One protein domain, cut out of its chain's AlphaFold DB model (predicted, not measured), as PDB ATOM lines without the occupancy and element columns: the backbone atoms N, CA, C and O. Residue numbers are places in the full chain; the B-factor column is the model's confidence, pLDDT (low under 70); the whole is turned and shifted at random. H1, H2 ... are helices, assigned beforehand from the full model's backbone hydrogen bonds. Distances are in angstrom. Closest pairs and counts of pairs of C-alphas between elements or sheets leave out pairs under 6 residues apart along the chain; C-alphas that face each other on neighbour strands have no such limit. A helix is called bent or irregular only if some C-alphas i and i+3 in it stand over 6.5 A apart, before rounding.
ATOM      1  N   ASP A 830      -1.785 235.890   6.726       94.94
ATOM      2  CA  ASP A 830      -3.078 236.479   7.105       94.94
ATOM      3  C   ASP A 830      -3.590 236.063   8.492       94.94
ATOM      4  O   ASP A 830      -4.412 236.768   9.083       94.94
ATOM      5  N   TRP A 831      -3.150 234.925   9.047       94.56
ATOM      6  CA  TRP A 831      -3.655 234.472  10.349       94.56
ATOM      7  C   TRP A 831      -3.410 235.478  11.470       94.56
ATOM      8  O   TRP A 831      -4.218 235.508  12.394       94.56
ATOM      9  N   ARG A 832      -2.354 236.302  11.403       95.06
ATOM     10  CA  ARG A 832      -2.123 237.360  12.400       95.06
ATOM     11  C   ARG A 832      -3.317 238.314  12.446       95.06
ATOM     12  O   ARG A 832      -3.910 238.499  13.507       95.06
ATOM     13  N   ASP A 833      -3.696 238.846  11.290       93.44
ATOM     14  CA  ASP A 833      -4.768 239.831  11.157       93.44
ATOM     15  C   ASP A 833      -6.155 239.206  11.321       93.44
ATOM     16  O   ASP A 833      -7.038 239.815  11.917       93.44
ATOM     17  N   ILE A 834      -6.348 237.958  10.885       94.81
ATOM     18  CA  ILE A 834      -7.586 237.214  11.141       94.81
ATOM     19  C   ILE A 834      -7.763 236.981  12.651       94.81
ATOM     20  O   ILE A 834      -8.830 237.259  13.199       94.81
ATOM     21  N   VAL A 835      -6.737 236.477  13.351       95.06
ATOM     22  CA  VAL A 835      -6.815 236.194  14.796       95.06
ATOM     23  C   VAL A 835      -7.009 237.481  15.589       95.06
ATOM     24  O   VAL A 835      -7.950 237.539  16.381       95.06
ATOM     25  N   LEU A 836      -6.167 238.494  15.369       93.69
ATOM     26  CA  LEU A 836      -6.251 239.779  16.060       93.69
ATOM     27  C   LEU A 836      -7.507 240.545  15.630       93.69
ATOM     28  O   LEU A 836      -8.491 240.577  16.368       93.69
ATOM     29  N   ASN A 837      -7.500 241.091  14.417       91.56
ATOM     30  CA  ASN A 837      -8.402 242.158  13.988       91.56
ATOM     31  C   ASN A 837      -9.855 241.687  13.776       91.56
ATOM     32  O   ASN A 837     -10.763 242.508  13.813       91.56
ATOM     33  N   GLU A 838     -10.124 240.388  13.570       92.12
ATOM     34  CA  GLU A 838     -11.500 239.885  13.361       92.12
ATOM     35  C   GLU A 838     -12.080 239.123  14.560       92.12
ATOM     36  O   GLU A 838     -13.296 239.156  14.809       92.12
ATOM     37  N   PHE A 839     -11.237 238.398  15.304       93.25
ATOM     38  CA  PHE A 839     -11.708 237.462  16.328       93.25
ATOM     39  C   PHE A 839     -11.335 237.824  17.761       93.25
ATOM     40  O   PHE A 839     -12.198 237.650  18.627       93.25
ATOM     41  N   HIS A 840     -10.126 238.313  18.017       92.75
ATOM     42  CA  HIS A 840      -9.655 238.652  19.358       92.75
ATOM     43  C   HIS A 840     -10.015 240.092  19.723       92.75
ATOM     44  O   HIS A 840     -10.791 240.299  20.650       92.75
ATOM     45  N   SER A 841      -9.563 241.057  18.928       89.12
ATOM     46  CA  SER A 841      -9.998 242.452  18.924       89.12
ATOM     47  C   SER A 841     -10.922 242.688  17.720       89.12
ATOM     48  O   SER A 841     -10.517 243.362  16.773       89.12
ATOM     49  N   PRO A 842     -12.139 242.096  17.692       73.69
ATOM     50  CA  PRO A 842     -13.085 242.371  16.613       73.69
ATOM     51  C   PRO A 842     -13.322 243.883  16.550       73.69
ATOM     52  O   PRO A 842     -13.403 244.490  17.622       73.69
ATOM     53  N   PRO A 843     -13.515 244.503  15.372       68.81
ATOM     54  CA  PRO A 843     -13.955 245.887  15.334       68.81
ATOM     55  C   PRO A 843     -15.224 245.988  16.178       68.81
ATOM     56  O   PRO A 843     -16.214 245.289  15.924       68.81
ATOM     57  N   GLY A 844     -15.170 246.812  17.230       63.03
ATOM     58  CA  GLY A 844     -16.365 247.149  17.990       63.03
ATOM     59  C   GLY A 844     -17.423 247.678  17.018       63.03
ATOM     60  O   GLY A 844     -17.046 248.235  15.982       63.03
ATOM     61  N   PRO A 845     -18.727 247.497  17.291       61.34
ATOM     62  CA  PRO A 845     -19.759 248.108  16.463       61.34
ATOM     63  C   PRO A 845     -19.511 249.616  16.474       61.34
ATOM     64  O   PRO A 845     -19.760 250.271  17.485       61.34
ATOM     65  N   ALA A 846     -18.934 250.135  15.387       52.47
ATOM     66  CA  ALA A 846     -18.517 251.523  15.326       52.47
ATOM     67  C   ALA A 846     -19.765 252.370  15.603       52.47
ATOM     68  O   ALA A 846     -20.778 252.152  14.925       52.47
ATOM     69  N   PRO A 847     -19.747 253.266  16.609       56.06
ATOM     70  CA  PRO A 847     -20.910 254.089  16.895       56.06
ATOM     71  C   PRO A 847     -21.270 254.815  15.601       56.06
ATOM     72  O   PRO A 847     -20.395 255.385  14.950       56.06
ATOM     73  N   ALA A 848     -22.534 254.708  15.179       56.44
ATOM     74  CA  ALA A 848     -22.920 255.019  13.798       56.44
ATOM     75  C   ALA A 848     -22.636 256.483  13.401       56.44
ATOM     76  O   ALA A 848     -22.496 256.783  12.218       56.44
ATOM     77  N   GLY A 849     -22.474 257.373  14.388       54.25
ATOM     78  CA  GLY A 849     -21.670 258.587  14.262       54.25
ATOM     79  C   GLY A 849     -20.260 258.381  14.834       54.25
ATOM     80  O   GLY A 849     -20.089 258.450  16.046       54.25
ATOM     81  N   GLY A 850     -19.286 258.144  13.945       51.91
ATOM     82  CA  GLY A 850     -17.824 258.190  14.129       51.91
ATOM     83  C   GLY A 850     -17.219 257.884  15.512       51.91
ATOM     84  O   GLY A 850     -17.270 258.709  16.419       51.91
ATOM     85  N   ALA A 851     -16.446 256.795  15.618       54.53
ATOM     86  CA  ALA A 851     -15.656 256.469  16.818       54.53
ATOM     87  C   ALA A 851     -14.751 257.626  17.306       54.53
ATOM     88  O   ALA A 851     -14.621 257.838  18.509       54.53
ATOM     89  N   ALA A 852     -14.192 258.425  16.388       58.59
ATOM     90  CA  ALA A 852     -13.417 259.620  16.726       58.59
ATOM     91  C   ALA A 852     -14.240 260.687  17.479       58.59
ATOM     92  O   ALA A 852     -13.716 261.328  18.384       58.59
ATOM     93  N   ALA A 853     -15.527 260.852  17.155       58.97
ATOM     94  CA  ALA A 853     -16.417 261.782  17.849       58.97
ATOM     95  C   ALA A 853     -16.796 261.273  19.250       58.97
ATOM     96  O   ALA A 853     -16.862 262.063  20.185       58.97
ATOM     97  N   ALA A 854     -16.984 259.960  19.414       57.12
ATOM     98  CA  ALA A 854     -17.268 259.350  20.714       57.12
ATOM     99  C   ALA A 854     -16.082 259.478  21.694       57.12
ATOM    100  O   ALA A 854     -16.273 259.839  22.856       57.12
ATOM    101  N   VAL A 855     -14.853 259.285  21.196       60.31
ATOM    102  CA  VAL A 855     -13.614 259.526  21.957       60.31
ATOM    103  C   VAL A 855     -13.434 261.019  22.262       60.31
ATOM    104  O   VAL A 855     -13.168 261.373  23.407       60.31
ATOM    105  N   ALA A 856     -13.636 261.907  21.281       62.66
ATOM    106  CA  ALA A 856     -13.515 263.357  21.475       62.66
ATOM    107  C   ALA A 856     -14.571 263.943  22.432       62.66
ATOM    108  O   ALA A 856     -14.305 264.938  23.101       62.66
ATOM    109  N   ALA A 857     -15.751 263.323  22.533       65.56
ATOM    110  CA  ALA A 857     -16.787 263.695  23.494       65.56
ATOM    111  C   ALA A 857     -16.482 263.240  24.935       65.56
ATOM    112  O   ALA A 857     -17.198 263.634  25.855       65.56
ATOM    113  N   GLY A 858     -15.474 262.384  25.147       59.28
ATOM    114  CA  GLY A 858     -15.141 261.811  26.457       59.28
ATOM    115  C   GLY A 858     -16.206 260.864  27.034       59.28
ATOM    116  O   GLY A 858     -16.096 260.460  28.189       59.28
ATOM    117  N   THR A 859     -17.241 260.518  26.260       59.28
ATOM    118  CA  THR A 859     -18.405 259.744  26.726       59.28
ATOM    119  C   THR A 859     -18.238 258.236  26.581       59.28
ATOM    120  O   THR A 859     -18.850 257.496  27.348       59.28
ATOM    121  N   THR A 860     -17.402 257.754  25.656       52.25
ATOM    122  CA  THR A 860     -16.935 256.359  25.691       52.25
ATOM    123  C   THR A 860     -15.888 256.205  26.779       52.25
ATOM    124  O   THR A 860     -14.804 256.785  26.688       52.25
ATOM    125  N   SER A 861     -16.196 255.396  27.789       57.16
ATOM    126  CA  SER A 861     -15.243 255.051  28.837       57.16
ATOM    127  C   SER A 861     -14.101 254.194  28.275       57.16
ATOM    128  O   SER A 861     -14.238 253.556  27.227       57.16
ATOM    129  N   ARG A 862     -12.983 254.071  29.006       56.38
ATOM    130  CA  ARG A 862     -11.928 253.097  28.653       56.38
ATOM    131  C   ARG A 862     -12.456 251.650  28.613       56.38
ATOM    132  O   ARG A 862     -11.895 250.832  27.897       56.38
ATOM    133  N   ALA A 863     -13.563 251.339  29.296       54.84
ATOM    134  CA  ALA A 863     -14.215 250.025  29.241       54.84
ATOM    135  C   ALA A 863     -15.069 249.792  27.970       54.84
ATOM    136  O   ALA A 863     -15.465 248.653  27.699       54.84
ATOM    137  N   ASP A 864     -15.325 250.846  27.184       53.25
ATOM    138  CA  ASP A 864     -15.951 250.786  25.855       53.25
ATOM    139  C   ASP A 864     -14.914 250.706  24.721       53.25
ATOM    140  O   ASP A 864     -15.276 250.460  23.566       53.25
ATOM    141  N   MET A 865     -13.616 250.845  25.034       55.88
ATOM    142  CA  MET A 865     -12.520 250.549  24.107       55.88
ATOM    143  C   MET A 865     -12.450 249.040  23.851       55.88
ATOM    144  O   MET A 865     -11.667 248.333  24.471       55.88
ATOM    145  N   ILE A 866     -13.306 248.576  22.936       62.78
ATOM    146  CA  ILE A 866     -13.333 247.250  22.302       62.78
ATOM    147  C   ILE A 866     -13.022 246.109  23.287       62.78
ATOM    148  O   ILE A 866     -11.876 245.714  23.464       62.78
ATOM    149  N   ARG A 867     -14.046 245.486  23.884       74.31
ATOM    150  CA  ARG A 867     -13.835 244.307  24.748       74.31
ATOM    151  C   ARG A 867     -13.212 243.144  23.966       74.31
ATOM    152  O   ARG A 867     -13.920 242.396  23.284       74.31
ATOM    153  N   HIS A 868     -11.894 242.988  24.078       87.44
ATOM    154  CA  HIS A 868     -11.160 241.917  23.414       87.44
ATOM    155  C   HIS A 868     -11.558 240.557  24.005       87.44
ATOM    156  O   HIS A 868     -11.661 240.370  25.220       87.44
ATOM    157  N   ARG A 869     -11.837 239.601  23.119       89.81
ATOM    158  CA  ARG A 869     -12.345 238.268  23.447       89.81
ATOM    159  C   ARG A 869     -11.228 237.417  24.038       89.81
ATOM    160  O   ARG A 869     -10.156 237.333  23.444       89.81
ATOM    161  N   SER A 870     -11.484 236.715  25.140       90.69
ATOM    162  CA  SER A 870     -10.484 235.796  25.705       90.69
ATOM    163  C   SER A 870     -10.087 234.707  24.698       90.69
ATOM    164  O   SER A 870     -10.887 234.325  23.839       90.69
ATOM    165  N   PHE A 871      -8.871 234.166  24.811       92.94
ATOM    166  CA  PHE A 871      -8.323 233.161  23.887       92.94
ATOM    167  C   PHE A 871      -9.312 232.020  23.553       92.94
ATOM    168  O   PHE A 871      -9.526 231.684  22.385       92.94
ATOM    169  N   THR A 872     -10.008 231.484  24.561       94.25
ATOM    170  CA  THR A 872     -11.033 230.438  24.400       94.25
ATOM    171  C   THR A 872     -12.223 230.891  23.543       94.25
ATOM    172  O   THR A 872     -12.760 230.106  22.758       94.25
ATOM    173  N   GLN A 873     -12.646 232.154  23.656       93.62
ATOM    174  CA  GLN A 873     -13.688 232.738  22.808       93.62
ATOM    175  C   GLN A 873     -13.179 232.957  21.374       93.62
ATOM    176  O   GLN A 873     -13.875 232.585  20.428       93.62
ATOM    177  N   THR A 874     -11.963 233.490  21.210       94.81
ATOM    178  CA  THR A 874     -11.289 233.683  19.915       94.81
ATOM    179  C   THR A 874     -11.206 232.362  19.144       94.81
ATOM    180  O   THR A 874     -11.731 232.250  18.034       94.81
ATOM    181  N   LEU A 875     -10.671 231.307  19.769       95.75
ATOM    182  CA  LEU A 875     -10.557 229.965  19.186       95.75
ATOM    183  C   LEU A 875     -11.928 229.347  18.838       95.75
ATOM    184  O   LEU A 875     -12.073 228.679  17.807       95.75
ATOM    185  N   LYS A 876     -12.956 229.599  19.658       95.62
ATOM    186  CA  LYS A 876     -14.342 229.151  19.429       95.62
ATOM    187  C   LYS A 876     -15.029 229.869  18.261       95.62
ATOM    188  O   LYS A 876     -15.927 229.287  17.659       95.62
ATOM    189  N   GLN A 877     -14.634 231.099  17.928       95.00
ATOM    190  CA  GLN A 877     -15.149 231.815  16.754       95.00
ATOM    191  C   GLN A 877     -14.348 231.480  15.485       95.00
ATOM    192  O   GLN A 877     -14.957 231.203  14.452       95.00
ATOM    193  N   LEU A 878     -13.015 231.382  15.576       95.81
ATOM    194  CA  LEU A 878     -12.148 230.899  14.491       95.81
ATOM    195  C   LEU A 878     -12.625 229.540  13.963       95.81
ATOM    196  O   LEU A 878     -12.921 229.402  12.781       95.81
ATOM    197  N   SER A 879     -12.811 228.560  14.852       95.38
ATOM    198  CA  SER A 879     -13.245 227.194  14.505       95.38
ATOM    199  C   SER A 879     -14.672 227.067  13.940       95.38
ATOM    200  O   SER A 879     -15.066 225.971  13.540       95.38
ATOM    201  N   ARG A 880     -15.444 228.164  13.870       95.69
ATOM    202  CA  ARG A 880     -16.757 228.223  13.198       95.69
ATOM    203  C   ARG A 880     -16.689 228.686  11.742       95.69
ATOM    204  O   ARG A 880     -17.632 228.423  11.004       95.69
ATOM    205  N   ARG A 881     -15.630 229.401  11.350       95.06
ATOM    206  CA  ARG A 881     -15.469 230.000  10.009       95.06
ATOM    207  C   ARG A 881     -14.247 229.466   9.264       95.06
ATOM    208  O   ARG A 881     -14.306 229.284   8.055       95.06
ATOM    209  N   TYR A 882     -13.173 229.169   9.989       95.75
ATOM    210  CA  TYR A 882     -11.877 228.784   9.449       95.75
ATOM    211  C   TYR A 882     -11.482 227.364   9.850       95.75
ATOM    212  O   TYR A 882     -11.872 226.830  10.892       95.75
ATOM    213  N   GLN A 883     -10.662 226.737   9.013       93.62
ATOM    214  CA  GLN A 883     -10.094 225.429   9.280       93.62
ATOM    215  C   GLN A 883      -8.988 225.548  10.336       93.62
ATOM    216  O   GLN A 883      -7.938 226.117  10.074       93.62
ATOM    217  N   THR A 884      -9.186 224.976  11.525       91.06
ATOM    218  CA  THR A 884      -8.185 224.984  12.618       91.06
ATOM    219  C   THR A 884      -7.424 223.661  12.763       91.06
ATOM    220  O   THR A 884      -6.519 223.531  13.586       91.06
ATOM    221  N   ARG A 885      -7.757 222.630  11.973       88.19
ATOM    222  CA  ARG A 885      -7.041 221.347  12.020       88.19
ATOM    223  C   ARG A 885      -5.748 221.438  11.211       88.19
ATOM    224  O   ARG A 885      -5.804 221.517   9.986       88.19
ATOM    225  N   ARG A 886      -4.584 221.302  11.866       79.44
ATOM    226  CA  ARG A 886      -3.256 221.252  11.204       79.44
ATOM    227  C   ARG A 886      -3.205 220.264  10.027       79.44
ATOM    228  O   ARG A 886      -2.637 220.563   8.986       79.44
ATOM    229  N   SER A 887      -3.883 219.117  10.144       82.12
ATOM    230  CA  SER A 887      -4.004 218.101   9.079       82.12
ATOM    231  C   SER A 887      -4.775 218.539   7.825       82.12
ATOM    232  O   SER A 887      -4.857 217.775   6.868       82.12
ATOM    233  N   ARG A 888      -5.335 219.751   7.833       84.62
ATOM    234  CA  ARG A 888      -6.100 220.397   6.763       84.62
ATOM    235  C   ARG A 888      -5.626 221.847   6.537       84.62
ATOM    236  O   ARG A 888      -6.441 222.721   6.263       84.62
ATOM    237  N   ALA A 889      -4.324 222.097   6.689       85.75
ATOM    238  CA  ALA A 889      -3.696 223.422   6.572       85.75
ATOM    239  C   ALA A 889      -4.211 224.489   7.563       85.75
ATOM    240  O   ALA A 889      -4.094 225.682   7.309       85.75
ATOM    241  N   GLY A 890      -4.779 224.067   8.697       89.12
ATOM    242  CA  GLY A 890      -5.278 224.974   9.729       89.12
ATOM    243  C   GLY A 890      -4.239 225.404  10.765       89.12
ATOM    244  O   GLY A 890      -3.324 224.641  11.092       89.12
ATOM    245  N   ILE A 891      -4.429 226.602  11.328       90.62
ATOM    246  CA  ILE A 891      -3.524 227.205  12.314       90.62
ATOM    247  C   ILE A 891      -3.322 226.339  13.581       90.62
ATOM    248  O   ILE A 891      -4.286 225.830  14.163       90.62
ATOM    249  N   PRO A 892      -2.075 226.168  14.067       91.12
ATOM    250  CA  PRO A 892      -1.801 225.624  15.394       91.12
ATOM    251  C   PRO A 892      -2.461 226.423  16.527       91.12
ATOM    252  O   PRO A 892      -2.267 227.627  16.629       91.12
ATOM    253  N   VAL A 893      -3.137 225.736  17.455       92.81
ATOM    254  CA  VAL A 893      -3.748 226.350  18.657       92.81
ATOM    255  C   VAL A 893      -2.766 227.247  19.428       92.81
ATOM    256  O   VAL A 893      -3.107 228.382  19.727       92.81
ATOM    257  N   ALA A 894      -1.528 226.791  19.648       93.19
ATOM    258  CA  ALA A 894      -0.483 227.573  20.319       93.19
ATOM    259  C   ALA A 894      -0.039 228.837  19.549       93.19
ATOM    260  O   ALA A 894       0.469 229.766  20.161       93.19
ATOM    261  N   LEU A 895      -0.237 228.896  18.223       93.69
ATOM    262  CA  LEU A 895       0.036 230.105  17.436       93.69
ATOM    263  C   LEU A 895      -1.115 231.115  17.559       93.69
ATOM    264  O   LEU A 895      -0.855 232.303  17.676       93.69
ATOM    265  N   VAL A 896      -2.371 230.647  17.625       95.06
ATOM    266  CA  VAL A 896      -3.516 231.500  18.010       95.06
ATOM    267  C   VAL A 896      -3.307 232.061  19.420       95.06
ATOM    268  O   VAL A 896      -3.603 233.225  19.663       95.06
ATOM    269  N   GLU A 897      -2.786 231.243  20.336       95.00
ATOM    270  CA  GLU A 897      -2.485 231.641  21.714       95.00
ATOM    271  C   GLU A 897      -1.387 232.714  21.754       95.00
ATOM    272  O   GLU A 897      -1.615 233.786  22.304       95.00
ATOM    273  N   GLN A 898      -0.256 232.485  21.071       95.06
ATOM    274  CA  GLN A 898       0.809 233.479  20.899       95.06
ATOM    275  C   GLN A 898       0.276 234.799  20.321       95.06
ATOM    276  O   GLN A 898       0.529 235.857  20.885       95.06
ATOM    277  N   MET A 899      -0.514 234.740  19.245       95.75
ATOM    278  CA  MET A 899      -1.125 235.929  18.640       95.75
ATOM    279  C   MET A 899      -2.060 236.666  19.613       95.75
ATOM    280  O   MET A 899      -2.120 237.887  19.562       95.75
ATOM    281  N   CYS A 900      -2.750 235.970  20.524       94.00
ATOM    282  CA  CYS A 900      -3.528 236.625  21.581       94.00
ATOM    283  C   CYS A 900      -2.625 237.273  22.649       94.00
ATOM    284  O   CYS A 900      -2.912 238.389  23.067       94.00
ATOM    285  N   TYR A 901      -1.517 236.636  23.056       92.25
ATOM    286  CA  TYR A 901      -0.543 237.240  23.986       92.25
ATOM    287  C   TYR A 901       0.174 238.471  23.406       92.25
ATOM    288  O   TYR A 901       0.621 239.330  24.160       92.25
ATOM    289  N   GLU A 902       0.271 238.587  22.079       92.06
ATOM    290  CA  GLU A 902       0.799 239.780  21.403       92.06
ATOM    291  C   GLU A 902      -0.166 240.988  21.453       92.06
ATOM    292  O   GLU A 902       0.208 242.090  21.048       92.06
ATOM    293  N   CYS A 903      -1.389 240.823  21.978       90.06
ATOM    294  CA  CYS A 903      -2.285 241.934  22.286       90.06
ATOM    295  C   CYS A 903      -1.889 242.640  23.597       90.06
ATOM    296  O   CYS A 903      -1.829 241.977  24.636       90.06
ATOM    297  N   PRO A 904      -1.772 243.985  23.627       84.94
ATOM    298  CA  PRO A 904      -1.566 244.740  24.871       84.94
ATOM    299  C   PRO A 904      -2.616 244.434  25.952       84.94
ATOM    300  O   PRO A 904      -2.290 244.320  27.132       84.94
ATOM    301  N   CYS A 905      -3.860 244.199  25.525       81.00
ATOM    302  CA  CYS A 905      -4.983 243.808  26.375       81.00
ATOM    303  C   CYS A 905      -4.744 242.540  27.205       81.00
ATOM    304  O   CYS A 905      -5.341 242.380  28.265       81.00
ATOM    305  N   TYR A 906      -3.908 241.613  26.725       83.00
ATOM    306  CA  TYR A 906      -3.705 240.332  27.393       83.00
ATOM    307  C   TYR A 906      -2.836 240.501  28.644       83.00
ATOM    308  O   TYR A 906      -3.046 239.801  29.630       83.00
ATOM    309  N   GLY A 907      -1.916 241.474  28.636       77.62
ATOM    310  CA  GLY A 907      -1.159 241.869  29.824       77.62
ATOM    311  C   GLY A 907      -2.048 242.504  30.895       77.62
ATOM    312  O   GLY A 907      -1.913 242.168  32.069       77.62
ATOM    313  N   GLU A 908      -3.003 243.351  30.495       77.44
ATOM    314  CA  GLU A 908      -4.001 243.930  31.410       77.44
ATOM    315  C   GLU A 908      -4.907 242.831  31.999       77.44
ATOM    316  O   GLU A 908      -4.969 242.685  33.217       77.44
ATOM    317  N   GLN A 909      -5.493 241.963  31.165       74.44
ATOM    318  CA  GLN A 909      -6.348 240.856  31.628       74.44
ATOM    319  C   GLN A 909      -5.594 239.826  32.494       74.44
ATOM    320  O   GLN A 909      -6.182 239.231  33.398       74.44
ATOM    321  N   GLN A 910      -4.293 239.601  32.261       76.62
ATOM    322  CA  GLN A 910      -3.476 238.745  33.133       76.62
ATOM    323  C   GLN A 910      -3.120 239.422  34.457       76.62
ATOM    324  O   GLN A 910      -3.006 238.723  35.460       76.62
ATOM    325  N   ALA A 911      -2.972 240.748  34.493       77.44
ATOM    326  CA  ALA A 911      -2.810 241.476  35.747       77.44
ATOM    327  C   ALA A 911      -4.106 241.430  36.575       77.44
ATOM    328  O   ALA A 911      -4.057 241.063  37.746       77.44
ATOM    329  N   GLU A 912      -5.258 241.706  35.953       79.00
ATOM    330  CA  GLU A 912      -6.583 241.627  36.585       79.00
ATOM    331  C   GLU A 912      -6.859 240.225  37.147       79.00
ATOM    332  O   GLU A 912      -7.053 240.075  38.349       79.00
ATOM    333  N   THR A 913      -6.776 239.179  36.317       79.50
ATOM    334  CA  THR A 913      -7.064 237.799  36.761       79.50
ATOM    335  C   THR A 913      -6.035 237.242  37.750       79.50
ATOM    336  O   THR A 913      -6.374 236.373  38.553       79.50
ATOM    337  N   LYS A 914      -4.793 237.748  37.753       85.25
ATOM    338  CA  LYS A 914      -3.812 237.444  38.805       85.25
ATOM    339  C   LYS A 914      -4.202 238.092  40.135       85.25
ATOM    340  O   LYS A 914      -4.132 237.415  41.153       85.25
ATOM    341  N   VAL A 915      -4.627 239.358  40.131       86.44
ATOM    342  CA  VAL A 915      -5.092 240.056  41.345       86.44
ATOM    343  C   VAL A 915      -6.383 239.430  41.879       86.44
ATOM    344  O   VAL A 915      -6.492 239.218  43.083       86.44
ATOM    345  N   GLU A 916      -7.327 239.058  41.009       84.25
ATOM    346  CA  GLU A 916      -8.533 238.322  41.412       84.25
ATOM    347  C   GLU A 916      -8.188 236.953  42.015       84.25
ATOM    348  O   GLU A 916      -8.698 236.626  43.080       84.25
ATOM    349  N   GLY A 917      -7.286 236.180  41.397       87.44
ATOM    350  CA  GLY A 917      -6.874 234.867  41.913       87.44
ATOM    351  C   GLY A 917      -6.020 234.925  43.186       87.44
ATOM    352  O   GLY A 917      -6.095 234.023  44.018       87.44
ATOM    353  N   GLU A 918      -5.221 235.979  43.377       91.62
ATOM    354  CA  GLU A 918      -4.513 236.224  44.641       91.62
ATOM    355  C   GLU A 918      -5.490 236.642  45.747       91.62
ATOM    356  O   GLU A 918      -5.384 236.120  46.855       91.62
ATOM    357  N   LYS A 919      -6.502 237.464  45.433       92.62
ATOM    358  CA  LYS A 919      -7.575 237.826  46.368       92.62
ATOM    359  C   LYS A 919      -8.484 236.641  46.719       92.62
ATOM    360  O   LYS A 919      -8.812 236.465  47.884       92.62
ATOM    361  N   GLU A 920      -8.883 235.813  45.752       93.00
ATOM    362  CA  GLU A 920      -9.678 234.600  46.008       93.00
ATOM    363  C   GLU A 920      -8.899 233.622  46.899       93.00
ATOM    364  O   GLU A 920      -9.474 233.003  47.790       93.00
ATOM    365  N   LYS A 921      -7.572 233.537  46.726       94.69
ATOM    366  CA  LYS A 921      -6.699 232.757  47.608       94.69
ATOM    367  C   LYS A 921      -6.569 233.368  49.011       94.69
ATOM    368  O   LYS A 921      -6.528 232.615  49.975       94.69
ATOM    369  N   GLU A 922      -6.481 234.691  49.133       96.00
ATOM    370  CA  GLU A 922      -6.451 235.402  50.422       96.00
ATOM    371  C   GLU A 922      -7.776 235.234  51.185       96.00
ATOM    372  O   GLU A 922      -7.770 234.900  52.365       96.00
ATOM    373  N   GLU A 923      -8.912 235.358  50.495       96.12
ATOM    374  CA  GLU A 923     -10.244 235.128  51.065       96.12
ATOM    375  C   GLU A 923     -10.460 233.652  51.441       96.12
ATOM    376  O   GLU A 923     -11.041 233.364  52.483       96.12
ATOM    377  N   ALA A 924      -9.956 232.708  50.637       96.38
ATOM    378  CA  ALA A 924      -9.997 231.283  50.963       96.38
ATOM    379  C   ALA A 924      -9.078 230.907  52.136       96.38
ATOM    380  O   ALA A 924      -9.448 230.039  52.916       96.38
ATOM    381  N   ALA A 925      -7.908 231.544  52.274       96.19
ATOM    382  CA  ALA A 925      -7.034 231.356  53.432       96.19
ATOM    383  C   ALA A 925      -7.707 231.883  54.702       96.19
ATOM    384  O   ALA A 925      -7.875 231.124  55.648       96.19
ATOM    385  N   ARG A 926      -8.219 233.121  54.666       96.62
ATOM    386  CA  ARG A 926      -8.934 233.713  55.800       96.62
ATOM    387  C   ARG A 926     -10.092 232.838  56.285       96.62
ATOM    388  O   ARG A 926     -10.280 232.742  57.484       96.62
ATOM    389  N   ARG A 927     -10.866 232.210  55.390       96.94
ATOM    390  CA  ARG A 927     -11.957 231.312  55.815       96.94
ATOM    391  C   ARG A 927     -11.463 230.056  56.527       96.94
ATOM    392  O   ARG A 927     -12.177 229.578  57.388       96.94
ATOM    393  N   VAL A 928     -10.277 229.544  56.189       96.75
ATOM    394  CA  VAL A 928      -9.665 228.434  56.937       96.75
ATOM    395  C   VAL A 928      -9.199 228.921  58.308       96.75
ATOM    396  O   VAL A 928      -9.485 228.253  59.287       96.75
ATOM    397  N   ASP A 929      -8.581 230.104  58.391       95.69
ATOM    398  CA  ASP A 929      -8.191 230.708  59.675       95.69
ATOM    399  C   ASP A 929      -9.423 230.997  60.578       95.69
ATOM    400  O   ASP A 929      -9.342 230.911  61.799       95.69
ATOM    401  N   GLU A 930     -10.569 231.348  59.975       95.69
ATOM    402  CA  GLU A 930     -11.852 231.645  60.640       95.69
ATOM    403  C   GLU A 930     -12.550 230.330  61.080       95.69
ATOM    404  O   GLU A 930     -12.943 230.221  62.239       95.69
TER     405      GLU A 930
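Overview. This is residues 830 to 930 of the 942 residues of an uncharacterized protein of Catenaria anguillulae PL171 (UniProt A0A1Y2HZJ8). One long helix, H5, makes an arm on a small cluster of three crossed helices, H1, H3 and H4, and its residues 911 to 930 stick out free. Short H2 sits away from the cluster, at the far end of a loop that leaves H1 and returns to H3. The printed part has 101 residues with five named helices, H1 to H5 in order, and no named strand: all helix. It is loose, radius of gyration of the C-alphas 18.0 A, and flat, spanning 53 by 48 by 20 A.

Arrangement. Start at H5, residues 904 to 930: it is close to but not clearly touching H4, residues 893 to 901, about perpendicular at 87 degrees, and the closest C-alphas, of Cys 900 and Tyr 906, are 6.9 A apart. H4 touches H1, residues 831 to 840, at a steep tilt of 66 degrees, the same way; the closest C-alphas are those of Arg 832 and Met 899, 6.5 A. H4 touches H3, residues 871 to 881, at a steep tilt of 55 degrees, opposite ways; look at C-alphas 871 and 900, the closest, 6.3 A apart. H1 and H3 touch, closest at the C-alphas of Phe 839 and Thr 874, 5.2 A, and are only just about perpendicular at 72 degrees. H2, residues 851 to 856, is apart from the other four helices. Every O i to N i+4 pair is within hydrogen-bond range in H2 and H4, and 5 of 6 in H1, 5 of 7 in H3 and 22 of 23 in H5.

Along the chain. Find C-alpha 904 at (-1.566, 244.740, 24.871); from there H5 runs 39.5 A to C-alpha 930 at (-11.852, 231.645, 60.640). H1 begins at C-alpha 831, (-3.655, 234.472, 10.349), and is only just irregular: C-alphas 837 and 840 are 6.53 A apart. H3 measures 15.9 A, H4 12.5 A, H1 11.6 A and H2 8.6 A.

Size, cuts and confidence. The C-alphas farthest apart, of Arg 888 and Glu 930, are 55.3 A apart. The printed part has no cut; the links H2 to H3 and H3 to H4 are long. Look for pLDDT under 70 at residues 843 to 866.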